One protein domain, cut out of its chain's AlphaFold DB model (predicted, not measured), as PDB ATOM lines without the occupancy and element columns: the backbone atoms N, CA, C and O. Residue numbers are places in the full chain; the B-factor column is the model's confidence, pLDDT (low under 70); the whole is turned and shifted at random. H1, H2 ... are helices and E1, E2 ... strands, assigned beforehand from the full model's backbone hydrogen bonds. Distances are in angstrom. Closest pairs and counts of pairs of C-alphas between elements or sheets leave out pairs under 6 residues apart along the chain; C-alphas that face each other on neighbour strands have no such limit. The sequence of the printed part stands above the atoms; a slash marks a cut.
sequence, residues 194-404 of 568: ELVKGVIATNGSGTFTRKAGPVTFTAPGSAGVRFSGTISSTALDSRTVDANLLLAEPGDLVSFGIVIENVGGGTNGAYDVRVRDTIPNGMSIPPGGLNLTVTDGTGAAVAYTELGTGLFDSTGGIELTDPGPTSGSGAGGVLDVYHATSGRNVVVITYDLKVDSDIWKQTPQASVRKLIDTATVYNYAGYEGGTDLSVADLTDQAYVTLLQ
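AT A GLANCE: This is residues 194 to 404 of the 568 residues of an uncharacterized protein of Planctomycetales bacterium 4484_123 (UniProt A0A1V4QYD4). With little regular structure, this is a sandwich of two strongly twisted antiparallel sheets face to face, E5-E6-E3-E8-E9 and E1-E2-E7-E4. The printed part has 211 residues, 77 in named elements, mostly strand: E1, H1, E2 to E9. It is compact, radius of gyration of the C-alphas 16.9 A, spanning 54 by 34 by 29 A.

HOW THE PARTS SIT: The larger sheet holds E5, residues 304-307, E6, 317-320, E3, 271-276, E8, 368-381, and E9, 394-403. In hairpin E8 and E9, N 371 and O 400 are 2.8 A apart, within hydrogen-bond range. The other sheet holds E1, 194-202, E2, 253-262, E7, 346-355, and E4, 293-296. The closest C-alphas of E1 and E9, 198 and 398, are 4.9 A apart. H1, 233-238, only grazes this sheet, both O i to N i+4 pairs within range.

IN THESE COORDINATES: E8 is 40.9 A long. C-alpha 194 is at (146.821, 191.281, 240.601) and C-alpha 403 at (117.225, 178.648, 243.452).

THE WHOLE: The printed part has no cut; E1 to H1 is a long link; pLDDT is under 70 at 327-331, 363-366 and 404.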
ATOM      1  N   GLU A 194     147.898 191.922 239.855       96.38
ATOM      2  CA  GLU A 194     146.821 191.281 240.601       96.38
ATOM      3  C   GLU A 194     145.544 191.254 239.756       96.38
ATOM      4  O   GLU A 194     145.262 192.176 238.985       96.38
ATOM      5  N   LEU A 195     144.767 190.178 239.894       98.19
ATOM      6  CA  LEU A 195     143.510 189.963 239.185       98.19
ATOM      7  C   LEU A 195     142.388 189.741 240.196       98.19
ATOM      8  O   LEU A 195     142.469 188.830 241.018       98.19
ATOM      9  N   VAL A 196     141.316 190.522 240.076       97.81
ATOM     10  CA  VAL A 196     140.087 190.340 240.854       97.81
ATOM     11  C   VAL A 196     138.876 190.357 239.930       97.81
ATOM     12  O   VAL A 196     138.793 191.155 238.996       97.81
ATOM     13  N   LYS A 197     137.904 189.497 240.205       98.12
ATOM     14  CA  LYS A 197     136.668 189.357 239.453       98.12
ATOM     15  C   LYS A 197     135.458 189.421 240.377       98.12
ATOM     16  O   LYS A 197     135.410 188.801 241.432       98.12
ATOM     17  N   GLY A 198     134.411 190.103 239.926       98.12
ATOM     18  CA  GLY A 198     133.169 190.196 240.682       98.12
ATOM     19  C   GLY A 198     131.956 190.511 239.826       98.12
ATOM     20  O   GLY A 198     132.051 190.985 238.696       98.12
ATOM     21  N   VAL A 199     130.780 190.280 240.393       98.62
ATOM     22  CA  VAL A 199     129.514 190.786 239.869       98.62
ATOM     23  C   VAL A 199     129.361 192.241 240.295       98.62
ATOM     24  O   VAL A 199     129.389 192.552 241.485       98.62
ATOM     25  N   ILE A 200     129.150 193.137 239.332       98.06
ATOM     26  CA  ILE A 200     129.108 194.583 239.583       98.06
ATOM     27  C   ILE A 200     127.698 195.179 239.534       98.06
ATOM     28  O   ILE A 200     127.440 196.197 240.177       98.06
ATOM     29  N   ALA A 201     126.775 194.556 238.796       98.06
ATOM     30  CA  ALA A 201     125.392 195.015 238.677       98.06
ATOM     31  C   ALA A 201     124.456 193.889 238.206       98.06
ATOM     32  O   ALA A 201     124.882 192.925 237.577       98.06
ATOM     33  N   THR A 202     123.159 194.024 238.477       97.75
ATOM     34  CA  THR A 202     122.103 193.201 237.870       97.75
ATOM     35  C   THR A 202     120.849 194.048 237.651       97.75
ATOM     36  O   THR A 202     120.669 195.064 238.324       97.75
ATOM     37  N   ASN A 203     120.000 193.669 236.692       95.50
ATOM     38  CA  ASN A 203     118.653 194.235 236.547       95.50
ATOM     39  C   ASN A 203     117.578 193.424 237.296       95.50
ATOM     40  O   ASN A 203     116.417 193.836 237.305       95.50
ATOM     41  N   GLY A 204     117.960 192.278 237.865       91.38
ATOM     42  CA  GLY A 204     117.083 191.368 238.586       91.38
ATOM     43  C   GLY A 204     116.960 191.692 240.070       91.38
ATOM     44  O   GLY A 204     117.463 192.700 240.569       91.38
ATOM     45  N   SER A 205     116.285 190.796 240.788       87.75
ATOM     46  CA  SER A 205     116.032 190.902 242.230       87.75
ATOM     47  C   SER A 205     117.119 190.253 243.107       87.75
ATOM     48  O   SER A 205     117.013 190.261 244.337       87.75
ATOM     49  N   GLY A 206     118.172 189.710 242.485       88.25
ATOM     50  CA  GLY A 206     119.270 189.031 243.168       88.25
ATOM     51  C   GLY A 206     119.990 189.903 244.205       88.25
ATOM     52  O   GLY A 206     120.056 191.128 244.111       88.25
ATOM     53  N   THR A 207     120.554 189.254 245.223       91.75
ATOM     54  CA  THR A 207     121.240 189.900 246.351       91.75
ATOM     55  C   THR A 207     122.747 189.717 246.252       91.75
ATOM     56  O   THR A 207     123.231 188.594 246.125       91.75
ATOM     57  N   PHE A 208     123.512 190.801 246.360       90.75
ATOM     58  CA  PHE A 208     124.972 190.726 246.374       90.75
ATOM     59  C   PHE A 208     125.511 190.218 247.719       90.75
ATOM     60  O   PHE A 208     125.019 190.609 248.776       90.75
ATOM     61  N   THR A 209     126.569 189.403 247.697       91.19
ATOM     62  CA  THR A 209     127.251 188.922 248.918       91.19
ATOM     63  C   THR A 209     127.978 190.028 249.684       91.19
ATOM     64  O   THR A 209     128.214 189.909 250.885       91.19
ATOM     65  N   ARG A 210     128.350 191.106 248.992       90.94
ATOM     66  CA  ARG A 210     128.959 192.326 249.531       90.94
ATOM     67  C   ARG A 210     128.695 193.487 248.569       90.94
ATOM     68  O   ARG A 210     128.143 193.288 247.494       90.94
ATOM     69  N   LYS A 211     129.104 194.707 248.922       90.19
ATOM     70  CA  LYS A 211     129.065 195.832 247.972       90.19
ATOM     71  C   LYS A 211     129.903 195.490 246.728       90.19
ATOM     72  O   LYS A 211     131.026 195.027 246.887       90.19
ATOM     73  N   ALA A 212     129.363 195.774 245.542       92.56
ATOM     74  CA  ALA A 212     129.951 195.481 244.230       92.56
ATOM     75  C   ALA A 212     131.373 196.029 244.000       92.56
ATOM     76  O   ALA A 212     132.093 195.523 243.151       92.56
ATOM     77  N   GLY A 213     131.775 197.070 244.728       94.75
ATOM     78  CA  GLY A 213     133.112 197.643 244.628       94.75
ATOM     79  C   GLY A 213     133.240 198.976 245.363       94.75
ATOM     80  O   GLY A 213     132.336 199.367 246.124       94.75
ATOM     81  N   PRO A 214     134.359 199.690 245.155       95.69
ATOM     82  CA  PRO A 214     134.631 200.945 245.847       95.69
ATOM     83  C   PRO A 214     133.707 202.068 245.362       95.69
ATOM     84  O   PRO A 214     133.227 202.879 246.159       95.69
ATOM     85  N   VAL A 215     133.357 202.037 244.077       96.19
ATOM     86  CA  VAL A 215     132.468 202.980 243.392       96.19
ATOM     87  C   VAL A 215     131.082 202.377 243.139       96.19
ATOM     88  O   VAL A 215     130.815 201.215 243.452       96.19
ATOM     89  N   THR A 216     130.172 203.186 242.600       94.62
ATOM     90  CA  THR A 216     128.866 202.715 242.121       94.62
ATOM     91  C   THR A 216     128.969 202.370 240.641       94.62
ATOM     92  O   THR A 216     129.399 203.207 239.847       94.62
ATOM     93  N   PHE A 217     128.524 201.170 240.276       96.88
ATOM     94  CA  PHE A 217     128.431 200.735 238.887       96.88
ATOM     95  C   PHE A 217     127.039 201.004 238.306       96.88
ATOM     96  O   PHE A 217     126.034 201.014 239.022       96.88
ATOM     97  N   THR A 218     126.970 201.246 237.001       97.44
ATOM     98  CA  THR A 218     125.715 201.453 236.271       97.44
ATOM     99  C   THR A 218     125.003 200.121 236.004       97.44
ATOM    100  O   THR A 218     125.611 199.054 235.993       97.44
ATOM    101  N   ALA A 219     123.686 200.149 235.783       96.12
ATOM    102  CA  ALA A 219     122.897 198.935 235.535       96.12
ATOM    103  C   ALA A 219     123.290 198.243 234.209       96.12
ATOM    104  O   ALA A 219     123.771 198.944 233.305       96.12
ATOM    105  N   PRO A 220     123.085 196.917 234.061       97.38
ATOM    106  CA  PRO A 220     123.376 196.200 232.816       97.38
ATOM    107  C   PRO A 220     122.740 196.868 231.590       97.38
ATOM    108  O   PRO A 220     121.650 197.436 231.674       97.38
ATOM    109  N   GLY A 221     123.432 196.825 230.455       95.25
ATOM    110  CA  GLY A 221     123.028 197.441 229.190       95.25
ATOM    111  C   GLY A 221     123.256 198.953 229.085       95.25
ATOM    112  O   GLY A 221     122.931 199.532 228.048       95.25
ATOM    113  N   SER A 222     123.799 199.623 230.114       94.88
ATOM    114  CA  SER A 222     124.169 201.045 229.964       94.88
ATOM    115  C   SER A 222     125.480 201.167 229.185       94.88
ATOM    116  O   SER A 222     126.454 200.501 229.535       94.88
ATOM    117  N   ALA A 223     125.499 202.033 228.173       90.88
ATOM    118  CA  ALA A 223     126.656 202.266 227.315       90.88
ATOM    119  C   ALA A 223     127.744 203.121 227.992       90.88
ATOM    120  O   ALA A 223     127.445 203.951 228.853       90.88
ATOM    121  N   GLY A 224     128.987 202.982 227.520       91.12
ATOM    122  CA  GLY A 224     130.133 203.776 227.971       91.12
ATOM    123  C   GLY A 224     130.684 203.334 229.329       91.12
ATOM    124  O   GLY A 224     130.441 202.217 229.776       91.12
ATOM    125  N   VAL A 225     131.440 204.225 229.980       94.19
ATOM    126  CA  VAL A 225     132.098 203.956 231.271       94.19
ATOM    127  C   VAL A 225     131.077 203.494 232.309       94.19
ATOM    128  O   VAL A 225     130.044 204.131 232.534       94.19
ATOM    129  N   ARG A 226     131.369 202.361 232.948       96.12
ATOM    130  CA  ARG A 226     130.406 201.628 233.780       96.12
ATOM    131  C   ARG A 226     130.399 202.047 235.246       96.12
ATOM    132  O   ARG A 226     129.641 201.490 236.030       96.12
ATOM    133  N   PHE A 227     131.203 203.032 235.616       96.69
ATOM    134  CA  PHE A 227     131.301 203.573 236.964       96.69
ATOM    135  C   PHE A 227     131.539 205.084 236.933       96.69
ATOM    136  O   PHE A 227     131.824 205.666 235.888       96.69
ATOM    137  N   SER A 228     131.410 205.726 238.091       93.50
ATOM    138  CA  SER A 228     131.796 207.123 238.294       93.50
ATOM    139  C   SER A 228     132.750 207.258 239.480       93.50
ATOM    140  O   SER A 228     132.650 206.519 240.460       93.50
ATOM    141  N   GLY A 229     133.677 208.213 239.386       94.12
ATOM    142  CA  GLY A 229     134.804 208.338 240.313       94.12
ATOM    143  C   GLY A 229     136.030 207.558 239.835       94.12
ATOM    144  O   GLY A 229     136.097 207.164 238.675       94.12
ATOM    145  N   THR A 230     136.995 207.362 240.731       96.06
ATOM    146  CA  THR A 230     138.261 206.681 240.437       96.06
ATOM    147  C   THR A 230     138.323 205.351 241.180       96.06
ATOM    148  O   THR A 230     138.078 205.303 242.386       96.06
ATOM    149  N   ILE A 231     138.670 204.286 240.464       97.94
ATOM    150  CA  ILE A 231     139.077 202.999 241.027       97.94
ATOM    151  C   ILE A 231     140.608 203.011 241.059       97.94
ATOM    152  O   ILE A 231     141.256 202.941 240.024       97.94
ATOM    153  N   SER A 232     141.184 203.175 242.243       97.50
ATOM    154  CA  SER A 232     142.632 203.176 242.478       97.50
ATOM    155  C   SER A 232     143.023 202.048 243.427       97.50
ATOM    156  O   SER A 232     142.145 201.507 244.099       97.50
ATOM    157  N   SER A 233     144.318 201.764 243.564       96.94
ATOM    158  CA  SER A 233     144.845 200.799 244.542       96.94
ATOM    159  C   SER A 233     144.294 201.035 245.949       96.94
ATOM    160  O   SER A 233     143.704 200.155 246.556       96.94
ATOM    161  N   THR A 234     144.322 202.287 246.427       97.50
ATOM    162  CA  THR A 234     143.766 202.646 247.747       97.50
ATOM    163  C   THR A 234     142.259 202.373 247.831       97.50
ATOM    164  O   THR A 234     141.729 202.015 248.885       97.50
ATOM    165  N   ALA A 235     141.530 202.577 246.729       96.69
ATOM    166  CA  ALA A 235     140.103 202.292 246.686       96.69
ATOM    167  C   ALA A 235     139.851 200.777 246.743       96.69
ATOM    168  O   ALA A 235     138.969 200.348 247.492       96.69
ATOM    169  N   LEU A 236     140.644 199.990 246.014       95.81
ATOM    170  CA  LEU A 236     140.585 198.529 245.978       95.81
ATOM    171  C   LEU A 236     140.963 197.906 247.330       95.81
ATOM    172  O   LEU A 236     140.198 197.079 247.821       95.81
ATOM    173  N   ASP A 237     141.995 198.415 248.009       93.94
ATOM    174  CA  ASP A 237     142.362 198.029 249.383       93.94
ATOM    175  C   ASP A 237     141.197 198.211 250.367       93.94
ATOM    176  O   ASP A 237     140.937 197.389 251.247       93.94
ATOM    177  N   SER A 238     140.457 199.315 250.224       92.06
ATOM    178  CA  SER A 238     139.296 199.596 251.074       92.06
ATOM    179  C   SER A 238     138.076 198.736 250.714       92.06
ATOM    180  O   SER A 238     137.209 198.449 251.559       92.06
ATOM    181  N   ARG A 239     137.952 198.390 249.428       92.19
ATOM    182  CA  ARG A 239     136.811 197.678 248.867       92.19
ATOM    183  C   ARG A 239     137.139 197.115 247.484       92.19
ATOM    184  O   ARG A 239     137.021 197.817 246.483       92.19
ATOM    185  N   THR A 240     137.416 195.822 247.434       94.25
ATOM    186  CA  THR A 240     137.657 195.087 246.189       94.25
ATOM    187  C   THR A 240     136.372 194.861 245.383       94.25
ATOM    188  O   THR A 240     135.253 194.962 245.905       94.25
ATOM    189  N   VAL A 241     136.531 194.532 244.099       96.44
ATOM    190  CA  VAL A 241     135.447 194.151 243.176       96.44
ATOM    191  C   VAL A 241     135.266 192.622 243.197       96.44
ATOM    192  O   VAL A 241     135.441 191.961 242.191       96.44
ATOM    193  N   ASP A 242     134.931 192.059 244.364       95.31
ATOM    194  CA  ASP A 242     134.761 190.604 244.611       95.31
ATOM    195  C   ASP A 242     133.348 190.295 245.161       95.31
ATOM    196  O   ASP A 242     133.136 189.676 246.209       95.31
ATOM    197  N   ALA A 243     132.310 190.858 244.544       95.19
ATOM    198  CA  ALA A 243     130.940 190.516 244.920       95.19
ATOM    199  C   ALA A 243     130.427 189.328 244.104       95.19
ATOM    200  O   ALA A 243     130.718 189.188 242.923       95.19
ATOM    201  N   ASN A 244     129.592 188.500 244.723       97.06
ATOM    202  CA  ASN A 244     128.868 187.421 244.061       97.06
ATOM    203  C   ASN A 244     127.371 187.719 244.095       97.06
ATOM    204  O   ASN A 244     126.908 188.448 244.977       97.06
ATOM    205  N   LEU A 245     126.604 187.141 243.169       95.94
ATOM    206  CA  LEU A 245     125.156 187.341 243.105       95.94
ATOM    207  C   LEU A 245     124.417 186.103 243.607       95.94
ATOM    208  O   LEU A 245     124.607 184.991 243.114       95.94
ATOM    209  N   LEU A 246     123.551 186.295 244.592       93.06
ATOM    210  CA  LEU A 246     122.679 185.260 245.117       93.06
ATOM    211  C   LEU A 246     121.257 185.439 244.603       93.06
ATOM    212  O   LEU A 246     120.783 186.565 244.484       93.06
ATOM    213  N   LEU A 247     120.560 184.324 244.390       89.06
ATOM    214  CA  LEU A 247     119.135 184.304 244.049       89.06
ATOM    215  C   LEU A 247     118.797 185.029 242.735       89.06
ATOM    216  O   LEU A 247     117.771 185.692 242.652       89.06
ATOM    217  N   ALA A 248     119.651 184.909 241.718       92.38
ATOM    218  CA  ALA A 248     119.324 185.405 240.383       92.38
ATOM    219  C   ALA A 248     118.189 184.585 239.750       92.38
ATOM    220  O   ALA A 248     118.047 183.381 240.005       92.38
ATOM    221  N   GLU A 249     117.404 185.233 238.896       90.56
ATOM    222  CA  GLU A 249     116.243 184.654 238.233       90.56
ATOM    223  C   GLU A 249     116.529 184.386 236.740       90.56
ATOM    224  O   GLU A 249     117.343 185.070 236.108       90.56
ATOM    225  N   PRO A 250     115.893 183.367 236.126       92.31
ATOM    226  CA  PRO A 250     116.034 183.118 234.695       92.31
ATOM    227  C   PRO A 250     115.624 184.334 233.863       92.31
ATOM    228  O   PRO A 250     114.489 184.800 233.937       92.31
ATOM    229  N   GLY A 251     116.521 184.793 232.993       92.50
ATOM    230  CA  GLY A 251     116.317 185.977 232.165       92.50
ATOM    231  C   GLY A 251     116.996 187.248 232.674       92.50
ATOM    232  O   GLY A 251     117.082 188.191 231.884       92.50
ATOM    233  N   ASP A 252     117.510 187.257 233.906       96.69
ATOM    234  CA  ASP A 252     118.250 188.390 234.461       96.69
ATOM    235  C   ASP A 252     119.508 188.697 233.641       96.69
ATOM    236  O   ASP A 252     120.203 187.799 233.156       96.69
ATOM    237  N   LEU A 253     119.811 189.986 233.514       97.88
ATOM    238  CA  LEU A 253     121.097 190.486 233.051       97.88
ATOM    239  C   LEU A 253     121.995 190.727 234.259       97.88
ATOM    240  O   LEU A 253     121.587 191.333 235.256       97.88
ATOM    241  N   VAL A 254     123.230 190.264 234.147       98.50
ATOM    242  CA  VAL A 254     124.250 190.343 235.184       98.50
ATOM    243  C   VAL A 254     125.504 190.942 234.562       98.50
ATOM    244  O   VAL A 254     126.023 190.404 233.586       98.50
ATOM    245  N   SER A 255     125.969 192.060 235.118       98.44
ATOM    246  CA  SER A 255     127.237 192.679 234.744       98.44
ATOM    247  C   SER A 255     128.358 192.099 235.597       98.44
ATOM    248  O   SER A 255     128.264 192.109 236.828       98.44
ATOM    249  N   PHE A 256     129.442 191.687 234.956       98.75
ATOM    250  CA  PHE A 256     130.685 191.280 235.598       98.75
ATOM    251  C   PHE A 256     131.746 192.366 235.428       98.75
ATOM    252  O   PHE A 256     131.713 193.136 234.467       98.75
ATOM    253  N   GLY A 257     132.663 192.434 236.386       98.44
ATOM    254  CA  GLY A 257     133.860 193.258 236.356       98.44
ATOM    255  C   GLY A 257     135.090 192.381 236.555       98.44
ATOM    256  O   GLY A 257     135.113 191.564 237.472       98.44
ATOM    257  N   ILE A 258     136.086 192.558 235.696       98.81
ATOM    258  CA  ILE A 258     137.449 192.060 235.857       98.81
ATOM    259  C   ILE A 258     138.316 193.289 236.119       98.81
ATOM    260  O   ILE A 258     138.320 194.225 235.317       98.81
ATOM    261  N   VAL A 259     139.015 193.302 237.243       98.69
ATOM    262  CA  VAL A 259     139.952 194.356 237.618       98.69
ATOM    263  C   VAL A 259     141.350 193.765 237.594       98.69
ATOM    264  O   VAL A 259     141.616 192.781 238.280       98.69
ATOM    265  N   ILE A 260     142.214 194.361 236.780       98.75
ATOM    266  CA  ILE A 260     143.634 194.029 236.696       98.75
ATOM    267  C   ILE A 260     144.385 195.221 237.266       98.75
ATOM    268  O   ILE A 260     144.157 196.352 236.835       98.75
ATOM    269  N   GLU A 261     145.264 194.987 238.224       98.00
ATOM    270  CA  GLU A 261     146.044 196.033 238.869       98.00
ATOM    271  C   GLU A 261     147.531 195.733 238.752       98.00
ATOM    272  O   GLU A 261     147.961 194.635 239.076       98.00
ATOM    273  N   ASN A 262     148.323 196.716 238.328       95.94
ATOM    274  CA  ASN A 262     149.770 196.662 238.459       95.94
ATOM    275  C   ASN A 262     150.174 197.176 239.846       95.94
ATOM    276  O   ASN A 262     150.092 198.380 240.124       95.94
ATOM    277  N   VAL A 263     150.605 196.248 240.699       93.44
ATOM    278  CA  VAL A 263     151.159 196.498 242.039       93.44
ATOM    279  C   VAL A 263     152.692 196.550 242.034       93.44
ATOM    280  O   VAL A 263     153.300 196.979 243.014       93.44
ATOM    281  N   GLY A 264     153.319 196.158 240.919       86.19
ATOM    282  CA  GLY A 264     154.770 196.132 240.741       86.19
ATOM    283  C   GLY A 264     155.400 197.469 240.331       86.19
ATOM    284  O   GLY A 264     154.735 198.430 239.931       86.19
ATOM    285  N   GLY A 265     156.732 197.518 240.418       72.94
ATOM    286  CA  GLY A 265     157.540 198.734 240.252       72.94
ATOM    287  C   GLY A 265     158.124 198.973 238.854       72.94
ATOM    288  O   GLY A 265     158.928 199.889 238.703       72.94
ATOM    289  N   GLY A 266     157.773 198.162 237.847       73.38
ATOM    290  CA  GLY A 266     158.352 198.264 236.499       73.38
ATOM    291  C   GLY A 266     158.283 199.684 235.927       73.38
ATOM    292  O   GLY A 266     157.203 200.263 235.870       73.38
ATOM    293  N   THR A 267     159.424 200.229 235.485       76.38
ATOM    294  CA  THR A 267     159.619 201.658 235.144       76.38
ATOM    295  C   THR A 267     158.603 202.226 234.153       76.38
ATOM    296  O   THR A 267     158.289 203.412 234.205       76.38
ATOM    297  N   ASN A 268     158.078 201.383 233.264       84.94
ATOM    298  CA  ASN A 268     157.113 201.783 232.244       84.94
ATOM    299  C   ASN A 268     155.762 201.060 232.370       84.94
ATOM    300  O   ASN A 268     154.954 201.137 231.451       84.94
ATOM    301  N   GLY A 269     155.501 200.381 233.489       89.88
ATOM    302  CA  GLY A 269     154.260 199.641 233.695       89.88
ATOM    303  C   GLY A 269     154.260 198.236 233.082       89.88
ATOM    304  O   GLY A 269     155.318 197.626 232.924       89.88
ATOM    305  N   ALA A 270     153.069 197.709 232.791       93.50
ATOM    306  CA  ALA A 270     152.863 196.361 232.255       93.50
ATOM    307  C   ALA A 270     152.422 196.396 230.788       93.50
ATOM    308  O   ALA A 270     151.477 197.110 230.459       93.50
ATOM    309  N   TYR A 271     153.083 195.598 229.954       94.06
ATOM    310  CA  TYR A 271     152.886 195.480 228.507       94.06
ATOM    311  C   TYR A 271     152.258 194.141 228.135       94.06
ATOM    312  O   TYR A 271     152.247 193.213 228.952       94.06
ATOM    313  N   ASP A 272     151.783 194.025 226.895       95.38
ATOM    314  CA  ASP A 272     151.324 192.773 226.287       95.38
ATOM    315  C   ASP A 272     150.284 192.044 227.155       95.38
ATOM    316  O   ASP A 272     150.279 190.813 227.268       95.38
ATOM    317  N   VAL A 273     149.427 192.795 227.854       98.00
ATOM    318  CA  VAL A 273     148.500 192.207 228.822       98.00
ATOM    319  C   VAL A 273     147.376 191.506 228.077       98.00
ATOM    320  O   VAL A 273     146.559 192.142 227.405       98.00
ATOM    321  N   ARG A 274     147.309 190.181 228.229       98.38
ATOM    322  CA  ARG A 274     146.271 189.352 227.618       98.38
ATOM    323  C   ARG A 274     145.379 188.725 228.665       98.38
ATOM    324  O   ARG A 274     145.837 188.129 229.640       98.38
ATOM    325  N   VAL A 275     144.084 188.840 228.418       98.56
ATOM    326  CA  VAL A 275     143.036 188.410 229.334       98.56
ATOM    327  C   VAL A 275     141.933 187.686 228.581       98.56
ATOM    328  O   VAL A 275     141.546 188.063 227.475       98.56
ATOM    329  N   ARG A 276     141.413 186.631 229.197       98.25
ATOM    330  CA  ARG A 276     140.260 185.867 228.716       98.25
ATOM    331  C   ARG A 276     139.307 185.577 229.860       98.25
ATOM    332  O   ARG A 276     139.677 185.675 231.028       98.25
ATOM    333  N   ASP A 277     138.094 185.185 229.512       98.50
ATOM    334  CA  ASP A 277     137.073 184.770 230.461       98.50
ATOM    335  C   ASP A 277     136.310 183.536 229.957       98.50
ATOM    336  O   ASP A 277     136.507 183.069 228.833       98.50
ATOM    337  N   THR A 278     135.425 182.985 230.780       96.06
ATOM    338  CA  THR A 278     134.667 181.768 230.488       96.06
ATOM    339  C   THR A 278     133.178 182.002 230.671       96.06
ATOM    340  O   THR A 278     132.723 182.262 231.772       96.06
ATOM    341  N   ILE A 279     132.374 181.826 229.616       96.06
ATOM    342  CA  ILE A 279     130.915 181.919 229.770       96.06
ATOM    343  C   ILE A 279     130.432 180.752 230.648       96.06
ATOM    344  O   ILE A 279     130.592 179.590 230.248       96.06
ATOM    345  N   PRO A 280     129.795 181.013 231.804       95.06
ATOM    346  CA  PRO A 280     129.273 179.950 232.648       95.06
ATOM    347  C   PRO A 280     128.178 179.165 231.925       95.06
ATOM    348  O   PRO A 280     127.280 179.745 231.312       95.06
ATOM    349  N   ASN A 281     128.174 177.838 232.058       91.81
ATOM    350  CA  ASN A 281     127.076 177.026 231.534       91.81
ATOM    351  C   ASN A 281     125.750 177.413 232.214       91.81
ATOM    352  O   ASN A 281     125.627 177.285 233.432       91.81
ATOM    353  N   GLY A 282     124.757 177.848 231.437       92.44
ATOM    354  CA  GLY A 282     123.510 178.435 231.942       92.44
ATOM    355  C   GLY A 282     123.452 179.963 231.843       92.44
ATOM    356  O   GLY A 282     122.466 180.559 232.282       92.44
ATOM    357  N   MET A 283     124.480 180.594 231.272       96.56
ATOM    358  CA  MET A 283     124.447 181.984 230.830       96.56
ATOM    359  C   MET A 283     124.743 182.086 229.334       96.56
ATOM    360  O   MET A 283     125.413 181.237 228.747       96.56
ATOM    361  N   SER A 284     124.263 183.160 228.718       97.00
ATOM    362  CA  SER A 284     124.462 183.454 227.303       97.00
ATOM    363  C   SER A 284     124.715 184.940 227.066       97.00
ATOM    364  O   SER A 284     124.360 185.795 227.882       97.00
ATOM    365  N   ILE A 285     125.334 185.260 225.926       97.00
ATOM    366  CA  ILE A 285     125.514 186.647 225.487       97.00
ATOM    367  C   ILE A 285     124.125 187.258 225.220       97.00
ATOM    368  O   ILE A 285     123.344 186.675 224.457       97.00
ATOM    369  N   PRO A 286     123.780 188.414 225.819       96.06
ATOM    370  CA  PRO A 286     122.508 189.078 225.566       96.06
ATOM    371  C   PRO A 286     122.333 189.419 224.074       96.06
ATOM    372  O   PRO A 286     123.317 189.677 223.383       96.06
ATOM    373  N   PRO A 287     121.094 189.524 223.551       90.50
ATOM    374  CA  PRO A 287     120.864 189.861 222.139       90.50
ATOM    375  C   PRO A 287     121.500 191.182 221.670       90.50
ATOM    376  O   PRO A 287     121.740 191.350 220.479       90.50
ATOM    377  N   GLY A 288     121.760 192.119 222.590       89.69
ATOM    378  CA  GLY A 288     122.452 193.386 222.320       89.69
ATOM    379  C   GLY A 288     123.983 193.288 222.297       89.69
ATOM    380  O   GLY A 288     124.642 194.313 222.154       89.69
ATOM    381  N   GLY A 289     124.544 192.086 222.440       94.56
ATOM    382  CA  GLY A 289     125.971 191.852 222.619       94.56
ATOM    383  C   GLY A 289     126.399 191.923 224.085       94.56
ATOM    384  O   GLY A 289     125.576 192.041 224.993       94.56
ATOM    385  N   LEU A 290     127.711 191.848 224.299       94.81
ATOM    386  CA  LEU A 290     128.327 191.798 225.627       94.81
ATOM    387  C   LEU A 290     128.284 193.113 226.395       94.81
ATOM    388  O   LEU A 290     128.607 193.111 227.574       94.81
ATOM    389  N   ASN A 291     127.969 194.234 225.740       96.25
ATOM    390  CA  ASN A 291     128.182 195.562 226.324       96.25
ATOM    391  C   ASN A 291     129.612 195.710 226.905       96.25
ATOM    392  O   ASN A 291     129.813 196.288 227.972       96.25
ATOM    393  N   LEU A 292     130.595 195.117 226.212       97.19
ATOM    394  CA  LEU A 292     131.986 195.055 226.651       97.19
ATOM    395  C   LEU A 292     132.579 196.465 226.686       97.19
ATOM    396  O   LEU A 292     132.557 197.180 225.685       97.19
ATOM    397  N   THR A 293     133.109 196.852 227.839       97.81
ATOM    398  CA  THR A 293     133.807 198.124 228.041       97.81
ATOM    399  C   THR A 293     135.121 197.860 228.759       97.81
ATOM    400  O   THR A 293     135.127 197.186 229.790       97.81
ATOM    401  N   VAL A 294     136.210 198.414 228.225       98.38
ATOM    402  CA  VAL A 294     137.557 198.345 228.802       98.38
ATOM    403  C   VAL A 294     138.023 199.771 229.077       98.38
ATOM    404  O   VAL A 294     138.095 200.601 228.166       98.38
ATOM    405  N   THR A 295     138.295 200.079 230.339       97.75
ATOM    406  CA  THR A 295     138.795 201.388 230.773       97.75
ATOM    407  C   THR A 295     139.931 201.228 231.763       97.75
ATOM    408  O   THR A 295     140.059 200.177 232.380       97.75
ATOM    409  N   ASP A 296     140.711 202.280 231.984       96.88
ATOM    410  CA  ASP A 296     141.536 202.370 233.183       96.88
ATOM    411  C   ASP A 296     140.666 202.690 234.418       96.88
ATOM    412  O   ASP A 296     139.455 202.932 234.318       96.88
ATOM    413  N   GLY A 297     141.271 202.725 235.602       96.88
ATOM    414  CA  GLY A 297     140.611 203.102 236.849       96.88
ATOM    415  C   GLY A 297     140.147 204.564 236.915       96.88
ATOM    416  O   GLY A 297     139.366 204.917 237.800       96.88
ATOM    417  N   THR A 298     140.561 205.425 235.976       96.12
ATOM    418  CA  THR A 298     140.026 206.792 235.819       96.12
ATOM    419  C   THR A 298     138.738 206.833 234.994       96.12
ATOM    420  O   THR A 298     138.027 207.840 235.016       96.12
ATOM    421  N   GLY A 299     138.426 205.743 234.286       95.75
ATOM    422  CA  GLY A 299     137.338 205.654 233.319       95.75
ATOM    423  C   GLY A 299     137.750 206.044 231.896       95.75
ATOM    424  O   GLY A 299     136.884 206.165 231.029       95.75
ATOM    425  N   ALA A 300     139.039 206.252 231.620       95.31
ATOM    426  CA  ALA A 300     139.525 206.494 230.267       95.31
ATOM    427  C   ALA A 300     139.551 205.180 229.475       95.31
ATOM    428  O   ALA A 300     139.938 204.143 230.002       95.31
ATOM    429  N   ALA A 301     139.112 205.202 228.216       95.50
ATOM    430  CA  ALA A 301     139.002 203.992 227.402       95.50
ATOM    431  C   ALA A 301     140.379 203.388 227.089       95.50
ATOM    432  O   ALA A 301     141.269 204.093 226.616       95.50
ATOM    433  N   VAL A 302     140.516 202.081 227.292       96.50
ATOM    434  CA  VAL A 302     141.697 201.296 226.919       96.50
ATOM    435  C   VAL A 302     141.364 200.550 225.629       96.50
ATOM    436  O   VAL A 302     140.341 199.864 225.548       96.50
ATOM    437  N   ALA A 303     142.192 200.713 224.599       96.62
ATOM    438  CA  ALA A 303     142.033 199.972 223.353       96.62
ATOM    439  C   ALA A 303     142.457 198.506 223.536       96.62
ATOM    440  O   ALA A 303     143.262 198.189 224.408       96.62
ATOM    441  N   TYR A 304     141.901 197.609 222.724       97.75
ATOM    442  CA  TYR A 304     142.256 196.194 222.737       97.75
ATOM    443  C   TYR A 304     142.063 195.566 221.354       97.75
ATOM    444  O   TYR A 304     141.295 196.068 220.529       97.75
ATOM    445  N   THR A 305     142.733 194.439 221.130       98.06
ATOM    446  CA  THR A 305     142.568 193.584 219.951       98.06
ATOM    447  C   THR A 305     142.007 192.231 220.378       98.06
ATOM    448  O   THR A 305     142.418 191.671 221.391       98.06
ATOM    449  N   GLU A 306     141.053 191.692 219.622       97.69
ATOM    450  CA  GLU A 306     140.541 190.340 219.856       97.69
ATOM    451  C   GLU A 306     141.537 189.296 219.344       97.69
ATOM    452  O   GLU A 306     141.947 189.316 218.182       97.69
ATOM    453  N   LEU A 307     141.894 188.351 220.210       96.50
ATOM    454  CA  LEU A 307     142.688 187.182 219.865       96.50
ATOM    455  C   LEU A 307     141.733 185.995 219.712       96.50
ATOM    456  O   LEU A 307     141.145 185.523 220.682       96.50
ATOM    457  N   GLY A 308     141.541 185.522 218.479       95.44
ATOM    458  CA  GLY A 308     140.545 184.491 218.175       95.44
ATOM    459  C   GLY A 308     139.136 185.073 218.052       95.44
ATOM    460  O   GLY A 308     138.896 185.927 217.200       95.44
ATOM    461  N   THR A 309     138.197 184.580 218.860       93.19
ATOM    462  CA  THR A 309     136.777 184.997 218.850       93.19
ATOM    463  C   THR A 309     136.410 186.048 219.908       93.19
ATOM    464  O   THR A 309     135.227 186.340 220.096       93.19
ATOM    465  N   GLY A 310     137.409 186.631 220.579       95.56
ATOM    466  CA  GLY A 310     137.250 187.687 221.581       95.56
ATOM    467  C   GLY A 310     137.413 187.183 223.014       95.56
ATOM    468  O   GLY A 310     137.999 186.130 223.248       95.56
ATOM    469  N   LEU A 311     136.877 187.935 223.984       97.81
ATOM    470  CA  LEU A 311     137.104 187.723 225.425       97.81
ATOM    471  C   LEU A 311     136.867 186.277 225.903       97.81
ATOM    472  O   LEU A 311     137.559 185.822 226.804       97.81
ATOM    473  N   PHE A 312     135.917 185.556 225.302       97.75
ATOM    474  CA  PHE A 312     135.548 184.191 225.700       97.75
ATOM    475  C   PHE A 312     136.207 183.083 224.864       97.75
ATOM    476  O   PHE A 312     135.793 181.922 224.938       97.75
ATOM    477  N   ASP A 313     137.201 183.411 224.036       96.38
ATOM    478  CA  ASP A 313     137.949 182.405 223.290       96.38
ATOM    479  C   ASP A 313     138.849 181.595 224.233       96.38
ATOM    480  O   ASP A 313     139.772 182.121 224.846       96.38
ATOM    481  N   SER A 314     138.619 180.283 224.324       90.56
ATOM    482  CA  SER A 314     139.385 179.408 225.225       90.56
ATOM    483  C   SER A 314     140.888 179.342 224.921       90.56
ATOM    484  O   SER A 314     141.669 178.965 225.791       90.56
ATOM    485  N   THR A 315     141.299 179.679 223.697       91.88
ATOM    486  CA  THR A 315     142.699 179.655 223.238       91.88
ATOM    487  C   THR A 315     143.273 181.046 222.975       91.88
ATOM    488  O   THR A 315     144.477 181.169 222.758       91.88
ATOM    489  N   GLY A 316     142.423 182.070 223.000       94.06
ATOM    490  CA  GLY A 316     142.765 183.471 222.816       94.06
ATOM    491  C   GLY A 316     142.221 184.318 223.962       94.06
ATOM    492  O   GLY A 316     142.471 184.006 225.123       94.06
ATOM    493  N   GLY A 317     141.503 185.389 223.626       97.38
ATOM    494  CA  GLY A 317     141.011 186.383 224.573       97.38
ATOM    495  C   GLY A 317     141.009 187.774 223.947       97.38
ATOM    496  O   GLY A 317     140.703 187.949 222.764       97.38
ATOM    497  N   ILE A 318     141.392 188.771 224.734       98.50
ATOM    498  CA  ILE A 318     141.732 190.107 224.250       98.50
ATOM    499  C   ILE A 318     143.141 190.482 224.706       98.50
ATOM    500  O   ILE A 318     143.557 190.144 225.813       98.50
ATOM    501  N   GLU A 319     143.855 191.195 223.847       98.25
ATOM    502  CA  GLU A 319     145.130 191.839 224.152       98.25
ATOM    503  C   GLU A 319     144.890 193.331 224.313       98.25
ATOM    504  O   GLU A 319     144.359 193.984 223.408       98.25
ATOM    505  N   LEU A 320     145.227 193.861 225.481       98.06
ATOM    506  CA  LEU A 320     145.114 195.281 225.766       98.06
ATOM    507  C   LEU A 320     146.234 196.022 225.026       98.06
ATOM    508  O   LEU A 320     147.369 195.568 224.997       98.06
ATOM    509  N   THR A 321     145.900 197.133 224.373       95.19
ATOM    510  CA  THR A 321     146.838 197.856 223.508       95.19
ATOM    511  C   THR A 321     147.738 198.782 224.314       95.19
ATOM    512  O   THR A 321     147.241 199.632 225.055       95.19
ATOM    513  N   ASP A 322     149.042 198.657 224.087       92.38
ATOM    514  CA  ASP A 322     150.076 199.539 224.617       92.38
ATOM    515  C   ASP A 322     150.324 200.754 223.684       92.38
ATOM    516  O   ASP A 322     150.259 200.626 222.454       92.38
ATOM    517  N   PRO A 323     150.627 201.956 224.216       91.44
ATOM    518  CA  PRO A 323     150.442 202.352 225.609       91.44
ATOM    519  C   PRO A 323     148.954 202.510 225.957       91.44
ATOM    520  O   PRO A 323     148.105 202.731 225.088       91.44
ATOM    521  N   GLY A 324     148.659 202.487 227.256       90.88
ATOM    522  CA  GLY A 324     147.329 202.782 227.784       90.88
ATOM    523  C   GLY A 324     146.871 204.236 227.543       90.88
ATOM    524  O   GLY A 324     147.553 205.042 226.905       90.88
ATOM    525  N   PRO A 325     145.698 204.633 228.070       88.62
ATOM    526  CA  PRO A 325     145.088 205.951 227.842       88.62
ATOM    527  C   PRO A 325     145.846 207.148 228.448       88.62
ATOM    528  O   PRO A 325     145.381 208.294 228.379       88.62
ATOM    529  N   THR A 326     147.004 206.929 229.060       78.31
ATOM    530  CA  THR A 326     147.770 207.946 229.763       78.31
ATOM    531  C   THR A 326     148.536 208.854 228.793       78.31
ATOM    532  O   THR A 326     149.496 208.496 228.119       78.31
ATOM    533  N   SER A 327     148.067 210.101 228.692       53.75
ATOM    534  CA  SER A 327     148.599 211.125 227.790       53.75
ATOM    535  C   SER A 327     149.897 211.754 228.316       53.75
ATOM    536  O   SER A 327     149.904 212.408 229.358       53.75
ATOM    537  N   GLY A 328     150.989 211.606 227.556       48.59
ATOM    538  CA  GLY A 328     152.229 212.360 227.770       48.59
ATOM    539  C   GLY A 328     153.381 212.003 226.827       48.59
ATOM    540  O   GLY A 328     153.908 212.889 226.160       48.59
ATOM    541  N   SER A 329     153.766 210.729 226.740       45.25
ATOM    542  CA  SER A 329     155.033 210.325 226.096       45.25
ATOM    543  C   SER A 329     154.907 209.279 224.987       45.25
ATOM    544  O   SER A 329     155.885 209.070 224.275       45.25
ATOM    545  N   GLY A 330     153.754 208.618 224.815       55.19
ATOM    546  CA  GLY A 330     153.619 207.508 223.856       55.19
ATOM    547  C   GLY A 330     154.528 206.309 224.167       55.19
ATOM    548  O   GLY A 330     154.702 205.440 223.323       55.19
ATOM    549  N   ALA A 331     155.119 206.291 225.362       60.00
ATOM    550  CA  ALA A 331     156.014 205.265 225.863       60.00
ATOM    551  C   ALA A 331     155.487 204.834 227.233       60.00
ATOM    552  O   ALA A 331     155.404 205.667 228.138       60.00
ATOM    553  N   GLY A 332     155.082 203.573 227.340       83.81
ATOM    554  CA  GLY A 332     154.465 202.977 228.523       83.81
ATOM    555  C   GLY A 332     153.693 201.719 228.140       83.81
ATOM    556  O   GLY A 332     153.356 201.551 226.969       83.81
ATOM    557  N   GLY A 333     153.453 200.844 229.106       91.50
ATOM    558  CA  GLY A 333     152.528 199.731 228.963       91.50
ATOM    559  C   GLY A 333     151.075 200.188 229.087       91.50
ATOM    560  O   GLY A 333     150.768 201.376 229.235       91.50
ATOM    561  N   VAL A 334     150.155 199.239 229.021       95.12
ATOM    562  CA  VAL A 334     148.718 199.470 229.127       95.12
ATOM    563  C   VAL A 334     148.266 199.739 230.558       95.12
ATOM    564  O   VAL A 334     147.311 200.491 230.760       95.12
ATOM    565  N   LEU A 335     148.975 199.187 231.548       94.88
ATOM    566  CA  LEU A 335     148.876 199.615 232.944       94.88
ATOM    567  C   LEU A 335     150.118 200.422 233.302       94.88
ATOM    568  O   LEU A 335     151.223 199.907 233.166       94.88
ATOM    569  N   ASP A 336     149.941 201.641 233.813       92.69
ATOM    570  CA  ASP A 336     151.046 202.474 234.302       92.69
ATOM    571  C   ASP A 336     151.791 201.808 235.484       92.69
ATOM    572  O   ASP A 336     151.333 200.832 236.092       92.69
ATOM    573  N   VAL A 337     152.938 202.388 235.856       89.88
ATOM    574  CA  VAL A 337     153.638 202.099 237.120       89.88
ATOM    575  C   VAL A 337     152.681 202.245 238.306       89.88
ATOM    576  O   VAL A 337     151.836 203.148 238.305       89.88
ATOM    577  N   TYR A 338     152.845 201.401 239.332       92.00
ATOM    578  CA  TYR A 338     152.051 201.468 240.556       92.00
ATOM    579  C   TYR A 338     151.904 202.903 241.078       92.00
ATOM    580  O   TYR A 338     152.880 203.629 241.298       92.00
ATOM    581  N   HIS A 339     150.657 203.303 241.324       92.00
ATOM    582  CA  HIS A 339     150.359 204.582 241.940       92.00
ATOM    583  C   HIS A 339     149.065 204.508 242.748       92.00
ATOM    584  O   HIS A 339     147.962 204.504 242.201       92.00
ATOM    585  N   ALA A 340     149.207 204.614 244.069       93.94
ATOM    586  CA  ALA A 340     148.155 204.332 245.043       93.94
ATOM    587  C   ALA A 340     146.781 204.979 244.759       93.94
ATOM    588  O   ALA A 340     145.743 204.413 245.101       93.94
ATOM    589  N   THR A 341     146.750 206.183 244.175       95.94
ATOM    590  CA  THR A 341     145.518 206.976 244.010       95.94
ATOM    591  C   THR A 341     145.162 207.375 242.578       95.94
ATOM    592  O   THR A 341     144.111 207.984 242.390       95.94
ATOM    593  N   SER A 342     145.983 207.066 241.565       93.69
ATOM    594  CA  SER A 342     145.749 207.609 240.216       93.69
ATOM    595  C   SER A 342     144.673 206.828 239.471       93.69
ATOM    596  O   SER A 342     143.935 207.425 238.698       93.69
ATOM    597  N   GLY A 343     144.596 205.511 239.701       95.06
ATOM    598  CA  GLY A 343     143.773 204.584 238.925       95.06
ATOM    599  C   GLY A 343     144.345 204.250 237.544       95.06
ATOM    600  O   GLY A 343     143.708 203.529 236.791       95.06
ATOM    601  N   ARG A 344     145.531 204.756 237.190       94.38
ATOM    602  CA  ARG A 344     146.166 204.520 235.878       94.38
ATOM    603  C   ARG A 344     146.914 203.190 235.800       94.38
ATOM    604  O   ARG A 344     147.098 202.640 234.725       94.38
ATOM    605  N   ASN A 345     147.302 202.658 236.954       95.31
ATOM    606  CA  ASN A 345     147.852 201.316 237.119       95.31
ATOM    607  C   ASN A 345     146.753 200.245 237.236       95.31
ATOM    608  O   ASN A 345     147.035 199.132 237.659       95.31
ATOM    609  N   VAL A 346     145.498 200.584 236.922       97.44
ATOM    610  CA  VAL A 346     144.340 199.693 237.040       97.44
ATOM    611  C   VAL A 346     143.609 199.659 235.707       97.44
ATOM    612  O   VAL A 346     143.297 200.710 235.154       97.44
ATOM    613  N   VAL A 347     143.268 198.464 235.234       98.56
ATOM    614  CA  VAL A 347     142.340 198.229 234.126       98.56
ATOM    615  C   VAL A 347     141.064 197.602 234.667       98.56
ATOM    616  O   VAL A 347     141.088 196.705 235.505       98.56
ATOM    617  N   VAL A 348     139.929 198.072 234.163       98.56
ATOM    618  CA  VAL A 348     138.590 197.613 234.507       98.56
ATOM    619  C   VAL A 348     137.895 197.171 233.223       98.56
ATOM    620  O   VAL A 348     137.546 197.987 232.367       98.56
ATOM    621  N   ILE A 349     137.686 195.866 233.095       98.69
ATOM    622  CA  ILE A 349     136.932 195.249 232.005       98.69
ATOM    623  C   ILE A 349     135.560 194.887 232.541       98.69
ATOM    624  O   ILE A 349     135.428 194.275 233.596       98.69
ATOM    625  N   THR A 350     134.519 195.253 231.811       98.56
ATOM    626  CA  THR A 350     133.139 194.989 232.216       98.56
ATOM    627  C   THR A 350     132.330 194.477 231.045       98.56
ATOM    628  O   THR A 350     132.540 194.909 229.915       98.56
ATOM    629  N   TYR A 351     131.404 193.566 231.312       98.56
ATOM    630  CA  TYR A 351     130.510 193.002 230.306       98.56
ATOM    631  C   TYR A 351     129.250 192.442 230.961       98.56
ATOM    632  O   TYR A 351     129.209 192.214 232.169       98.56
ATOM    633  N   ASP A 352     128.234 192.191 230.145       98.50
ATOM    634  CA  ASP A 352     126.935 191.680 230.546       98.50
ATOM    635  C   ASP A 352     126.718 190.263 230.009       98.50
ATOM    636  O   ASP A 352     126.883 189.996 228.816       98.50
ATOM    637  N   LEU A 353     126.262 189.369 230.884       98.50
ATOM    638  CA  LEU A 353     125.716 188.066 230.513       98.50
ATOM    639  C   LEU A 353     124.255 187.971 230.937       98.50
ATOM    640  O   LEU A 353     123.815 188.593 231.906       98.50
ATOM    641  N   LYS A 354     123.489 187.167 230.207       98.00
ATOM    642  CA  LYS A 354     122.102 186.851 230.527       98.00
ATOM    643  C   LYS A 354     122.026 185.469 231.159       98.00
ATOM    644  O   LYS A 354     122.545 184.512 230.595       98.00
ATOM    645  N   VAL A 355     121.318 185.341 232.277       96.94
ATOM    646  CA  VAL A 355     120.912 184.036 232.808       96.94
ATOM    647  C   VAL A 355     119.926 183.394 231.833       96.94
ATOM    648  O   VAL A 355     118.889 183.983 231.509       96.94
ATOM    649  N   ASP A 356     120.209 182.174 231.377       94.56
ATOM    650  CA  ASP A 356     119.361 181.495 230.403       94.56
ATOM    651  C   ASP A 356     117.929 181.337 230.928       94.56
ATOM    652  O   ASP A 356     117.683 180.765 231.991       94.56
ATOM    653  N   SER A 357     116.945 181.786 230.149       91.19
ATOM    654  CA  SER A 357     115.528 181.693 230.537       91.19
ATOM    655  C   SER A 357     115.054 180.242 230.713       91.19
ATOM    656  O   SER A 357     114.113 179.977 231.455       91.19
ATOM    657  N   ASP A 358     115.741 179.299 230.065       88.06
ATOM    658  CA  ASP A 358     115.450 177.867 230.099       88.06
ATOM    659  C   ASP A 358     116.438 177.068 230.968       88.06
ATOM    660  O   ASP A 358     116.487 175.841 230.874       88.06
ATOM    661  N   ILE A 359     117.203 177.728 231.845       86.69
ATOM    662  CA  ILE A 359     118.253 177.091 232.658       86.69
ATOM    663  C   ILE A 359     117.759 175.873 233.460       86.69
ATOM    664  O   ILE A 359     118.469 174.880 233.600       86.69
ATOM    665  N   TRP A 360     116.501 175.883 233.908       84.06
ATOM    666  CA  TRP A 360     115.885 174.779 234.660       84.06
ATOM    667  C   TRP A 360     115.472 173.570 233.809       84.06
ATOM    668  O   TRP A 360     115.155 172.503 234.341       84.06
ATOM    669  N   LYS A 361     115.474 173.714 232.482       77.75
ATOM    670  CA  LYS A 361     115.275 172.606 231.538       77.75
ATOM    671  C   LYS A 361     116.590 171.890 231.216       77.75
ATOM    672  O   LYS A 361     116.563 170.807 230.638       77.75
ATOM    673  N   GLN A 362     117.734 172.475 231.575       72.19
ATOM    674  CA  GLN A 362     119.044 171.889 231.311       72.19
ATOM    675  C   GLN A 362     119.323 170.723 232.279       72.19
ATOM    676  O   GLN A 362     118.911 170.737 233.437       72.19
ATOM    677  N   THR A 363     120.043 169.705 231.810       60.28
ATOM    678  CA  THR A 363     120.400 168.510 232.598       60.28
ATOM    679  C   THR A 363     121.833 168.635 233.137       60.28
ATOM    680  O   THR A 363     122.690 169.103 232.388       60.28
ATOM    681  N   PRO A 364     122.128 168.204 234.382       63.38
ATOM    682  CA  PRO A 364     121.199 167.700 235.396       63.38
ATOM    683  C   PRO A 364     120.316 168.812 235.978       63.38
ATOM    684  O   PRO A 364     120.744 169.955 236.152       63.38
ATOM    685  N   GLN A 365     119.061 168.475 236.277       65.25
ATOM    686  CA  GLN A 365     118.191 169.370 237.034       65.25
ATOM    687  C   GLN A 365     118.705 169.426 238.472       65.25
ATOM    688  O   GLN A 365     118.880 168.393 239.115       65.25
ATOM    689  N   ALA A 366     118.992 170.630 238.951       66.75
ATOM    690  CA  ALA A 366     119.505 170.869 240.288       66.75
ATOM    691  C   ALA A 366     118.694 172.001 240.903       66.75
ATOM    692  O   ALA A 366     118.526 173.040 240.271       66.75
ATOM    693  N   SER A 367     118.229 171.812 242.139       73.69
ATOM    694  CA  SER A 367     117.421 172.818 242.835       73.69
ATOM    695  C   SER A 367     118.224 174.067 243.215       73.69
ATOM    696  O   SER A 367     117.650 175.111 243.506       73.69
ATOM    697  N   VAL A 368     119.554 173.965 243.192       77.69
ATOM    698  CA  VAL A 368     120.488 175.083 243.313       77.69
ATOM    699  C   VAL A 368     121.477 174.988 242.164       77.69
ATOM    700  O   VAL A 368     122.072 173.931 241.945       77.69
ATOM    701  N   ARG A 369     121.677 176.090 241.443       85.44
ATOM    702  CA  ARG A 369     122.724 176.199 240.422       85.44
ATOM    703  C   ARG A 369     123.713 177.273 240.820       85.44
ATOM    704  O   ARG A 369     123.295 178.357 241.209       85.44
ATOM    705  N   LYS A 370     125.003 176.960 240.713       90.81
ATOM    706  CA  LYS A 370     126.109 177.911 240.837       90.81
ATOM    707  C   LYS A 370     126.744 178.048 239.457       90.81
ATOM    708  O   LYS A 370     127.320 177.087 238.958       90.81
ATOM    709  N   LEU A 371     126.575 179.210 238.841       94.75
ATOM    710  CA  LEU A 371     127.174 179.566 237.559       94.75
ATOM    711  C   LEU A 371     128.492 180.261 237.882       94.75
ATOM    712  O   LEU A 371     128.470 181.265 238.591       94.75
ATOM    713  N   ILE A 372     129.615 179.678 237.465       96.25
ATOM    714  CA  ILE A 372     130.961 180.157 237.794       96.25
ATOM    715  C   ILE A 372     131.574 180.761 236.539       96.25
ATOM    716  O   ILE A 372     131.678 180.074 235.527       96.25
ATOM    717  N   ASP A 373     131.956 182.024 236.649       97.75
ATOM    718  CA  ASP A 373     132.582 182.856 235.628       97.75
ATOM    719  C   ASP A 373     134.039 183.060 236.048       97.75
ATOM    720  O   ASP A 373     134.288 183.505 237.171       97.75
ATOM    721  N   THR A 374     134.996 182.679 235.203       98.12
ATOM    722  CA  THR A 374     136.430 182.649 235.553       98.12
ATOM    723  C   THR A 374     137.236 183.507 234.590       98.12
ATOM    724  O   THR A 374     137.387 183.127 233.428       98.12
ATOM    725  N   ALA A 375     137.804 184.597 235.107       98.44
ATOM    726  CA  ALA A 375     138.749 185.437 234.381       98.44
ATOM    727  C   ALA A 375     140.153 184.850 234.477       98.44
ATOM    728  O   ALA A 375     140.508 184.190 235.458       98.44
ATOM    729  N   THR A 376     140.966 185.102 233.461       98.50
ATOM    730  CA  THR A 376     142.354 184.661 233.422       98.50
ATOM    731  C   THR A 376     143.230 185.694 232.729       98.50
ATOM    732  O   THR A 376     142.991 185.996 231.561       98.50
ATOM    733  N   VAL A 377     144.257 186.190 233.421       98.44
ATOM    734  CA  VAL A 377     145.388 186.890 232.794       98.44
ATOM    735  C   VAL A 377     146.459 185.845 232.522       98.44
ATOM    736  O   VAL A 377     146.950 185.210 233.452       98.44
ATOM    737  N   TYR A 378     146.764 185.642 231.244       96.94
ATOM    738  CA  TYR A 378     147.626 184.549 230.772       96.94
ATOM    739  C   TYR A 378     148.871 185.040 230.029       96.94
ATOM    740  O   TYR A 378     149.601 184.241 229.454       96.94
ATOM    741  N   ASN A 379     149.047 186.359 229.929       96.88
ATOM    742  CA  ASN A 379     150.268 186.962 229.423       96.88
ATOM    743  C   ASN A 379     150.388 188.387 229.963       96.88
ATOM    744  O   ASN A 379     149.407 189.133 229.922       96.88
ATOM    745  N   TYR A 380     151.578 188.769 230.414       96.44
ATOM    746  CA  TYR A 380     151.989 190.168 230.553       96.44
ATOM    747  C   TYR A 380     153.516 190.269 230.548       96.44
ATOM    748  O   TYR A 380     154.201 189.321 230.923       96.44
ATOM    749  N   ALA A 381     154.058 191.416 230.156       92.00
ATOM    750  CA  ALA A 381     155.494 191.638 230.039       92.00
ATOM    751  C   ALA A 381     155.932 192.963 230.682       92.00
ATOM    752  O   ALA A 381     155.134 193.871 230.916       92.00
ATOM    753  N   GLY A 382     157.232 193.080 230.973       88.00
ATOM    754  CA  GLY A 382     157.846 194.326 231.460       88.00
ATOM    755  C   GLY A 382     158.162 195.350 230.364       88.00
ATOM    756  O   GLY A 382     158.519 196.484 230.677       88.00
ATOM    757  N   TYR A 383     158.055 194.942 229.101       86.94
ATOM    758  CA  TYR A 383     158.311 195.738 227.904       86.94
ATOM    759  C   TYR A 383     157.614 195.084 226.705       86.94
ATOM    760  O   TYR A 383     157.353 193.883 226.733       86.94
ATOM    761  N   GLU A 384     157.361 195.872 225.662       88.88
ATOM    762  CA  GLU A 384     156.706 195.445 224.419       88.88
ATOM    763  C   GLU A 384     157.398 194.240 223.759       88.88
ATOM    764  O   GLU A 384     158.599 194.277 223.466       88.88
ATOM    765  N   GLY A 385     156.631 193.186 223.477       88.88
ATOM    766  CA  GLY A 385     157.123 191.935 222.899       88.88
ATOM    767  C   GLY A 385     158.025 191.137 223.845       88.88
ATOM    768  O   GLY A 385     158.798 190.286 223.390       88.88
ATOM    769  N   GLY A 386     157.977 191.442 225.143       86.38
ATOM    770  CA  GLY A 386     158.818 190.827 226.155       86.38
ATOM    771  C   GLY A 386     158.440 189.386 226.480       86.38
ATOM    772  O   GLY A 386     157.491 188.808 225.953       86.38
ATOM    773  N   THR A 387     159.231 188.773 227.362       88.44
ATOM    774  CA  THR A 387     158.888 187.444 227.886       88.44
ATOM    775  C   THR A 387     157.675 187.556 228.796       88.44
ATOM    776  O   THR A 387     157.601 188.472 229.614       88.44
ATOM    777  N   ASP A 388     156.771 186.590 228.673       91.81
ATOM    778  CA  ASP A 388     155.639 186.447 229.573       91.81
ATOM    779  C   ASP A 388     156.103 186.238 231.024       91.81
ATOM    780  O   ASP A 388     156.854 185.311 231.339       91.81
ATOM    781  N   LEU A 389     155.652 187.130 231.898       89.50
ATOM    782  CA  LEU A 389     155.922 187.125 233.327       89.50
ATOM    783  C   LEU A 389     154.858 186.356 234.125       89.50
ATOM    784  O   LEU A 389     155.074 186.099 235.311       89.50
ATOM    785  N   SER A 390     153.756 185.922 233.500       86.00
ATOM    786  CA  SER A 390     152.744 185.059 234.120       86.00
ATOM    787  C   SER A 390     153.197 183.596 234.189       86.00
ATOM    788  O   SER A 390     152.620 182.697 233.592       86.00
ATOM    789  N   VAL A 391     154.249 183.327 234.978       78.12
ATOM    790  CA  VAL A 391     154.800 181.966 235.195       78.12
ATOM    791  C   VAL A 391     153.702 180.956 235.564       78.12
ATOM    792  O   VAL A 391     153.778 179.780 235.202       78.12
ATOM    793  N   ALA A 392     152.676 181.429 236.269       88.00
ATOM    794  CA  ALA A 392     151.365 180.808 236.311       88.00
ATOM    795  C   ALA A 392     150.310 181.859 235.941       88.00
ATOM    796  O   ALA A 392     150.343 182.964 236.489       88.00
ATOM    797  N   ASP A 393     149.373 181.493 235.062       94.38
ATOM    798  CA  ASP A 393     148.208 182.317 234.739       94.38
ATOM    799  C   ASP A 393     147.499 182.767 236.030       94.38
ATOM    800  O   ASP A 393     147.192 181.955 236.913       94.38
ATOM    801  N   LEU A 394     147.185 184.057 236.124       96.75
ATOM    802  CA  LEU A 394     146.390 184.595 237.223       96.75
ATOM    803  C   LEU A 394     144.925 184.299 236.937       96.75
ATOM    804  O   LEU A 394     144.431 184.637 235.862       96.75
ATOM    805  N   THR A 395     144.207 183.707 237.890       97.38
ATOM    806  CA  THR A 395     142.786 183.370 237.729       97.38
ATOM    807  C   THR A 395     141.968 183.848 238.912       97.38
ATOM    808  O   THR A 395     142.382 183.633 240.049       97.38
ATOM    809  N   ASP A 396     140.773 184.377 238.652       98.12
ATOM    810  CA  ASP A 396     139.799 184.670 239.704       98.12
ATOM    811  C   ASP A 396     138.360 184.377 239.257       98.12
ATOM    812  O   ASP A 396     138.050 184.363 238.060       98.12
ATOM    813  N   GLN A 397     137.480 184.095 240.221       96.94
ATOM    814  CA  GLN A 397     136.129 183.596 239.980       96.94
ATOM    815  C   GLN A 397     135.052 184.473 240.606       96.94
ATOM    816  O   GLN A 397     135.033 184.694 241.811       96.94
ATOM    817  N   ALA A 398     134.039 184.798 239.807       96.50
ATOM    818  CA  ALA A 398     132.760 185.288 240.300       96.50
ATOM    819  C   ALA A 398     131.684 184.224 240.084       96.50
ATOM    820  O   ALA A 398     131.738 183.424 239.147       96.50
ATOM    821  N   TYR A 399     130.673 184.204 240.945       93.62
ATOM    822  CA  TYR A 399     129.566 183.277 240.806       93.62
ATOM    823  C   TYR A 399     128.194 183.914 240.984       93.62
ATOM    824  O   TYR A 399     127.965 184.820 241.791       93.62
ATOM    825  N   VAL A 400     127.248 183.345 240.242       96.69
ATOM    826  CA  VAL A 400     125.821 183.632 240.321       96.69
ATOM    827  C   VAL A 400     125.118 182.375 240.813       96.69
ATOM    828  O   VAL A 400     125.309 181.294 240.254       96.69
ATOM    829  N   THR A 401     124.309 182.487 241.865       92.75
ATOM    830  CA  THR A 401     123.483 181.370 242.334       92.75
ATOM    831  C   THR A 401     122.016 181.582 242.025       92.75
ATOM    832  O   THR A 401     121.498 182.692 242.119       92.75
ATOM    833  N   LEU A 402     121.347 180.485 241.692       90.31
ATOM    834  CA  LEU A 402     119.919 180.436 241.441       90.31
ATOM    835  C   LEU A 402     119.292 179.379 242.338       90.31
ATOM    836  O   LEU A 402     119.886 178.318 242.556       90.31
ATOM    837  N   LEU A 403     118.066 179.638 242.786       83.88
ATOM    838  CA  LEU A 403     117.225 178.648 243.452       83.88
ATOM    839  C   LEU A 403     116.065 178.266 242.536       83.88
ATOM    840  O   LEU A 403     115.298 179.119 242.094       83.88
ATOM    841  N   GLN A 404     115.928 176.971 242.269       69.31
ATOM    842  CA  GLN A 404     114.750 176.432 241.613       69.31
ATOM    843  C   GLN A 404     113.672 176.218 242.668       69.31
ATOM    844  O   GLN A 404     113.798 175.351 243.536       69.31
TER     845      GLN A 404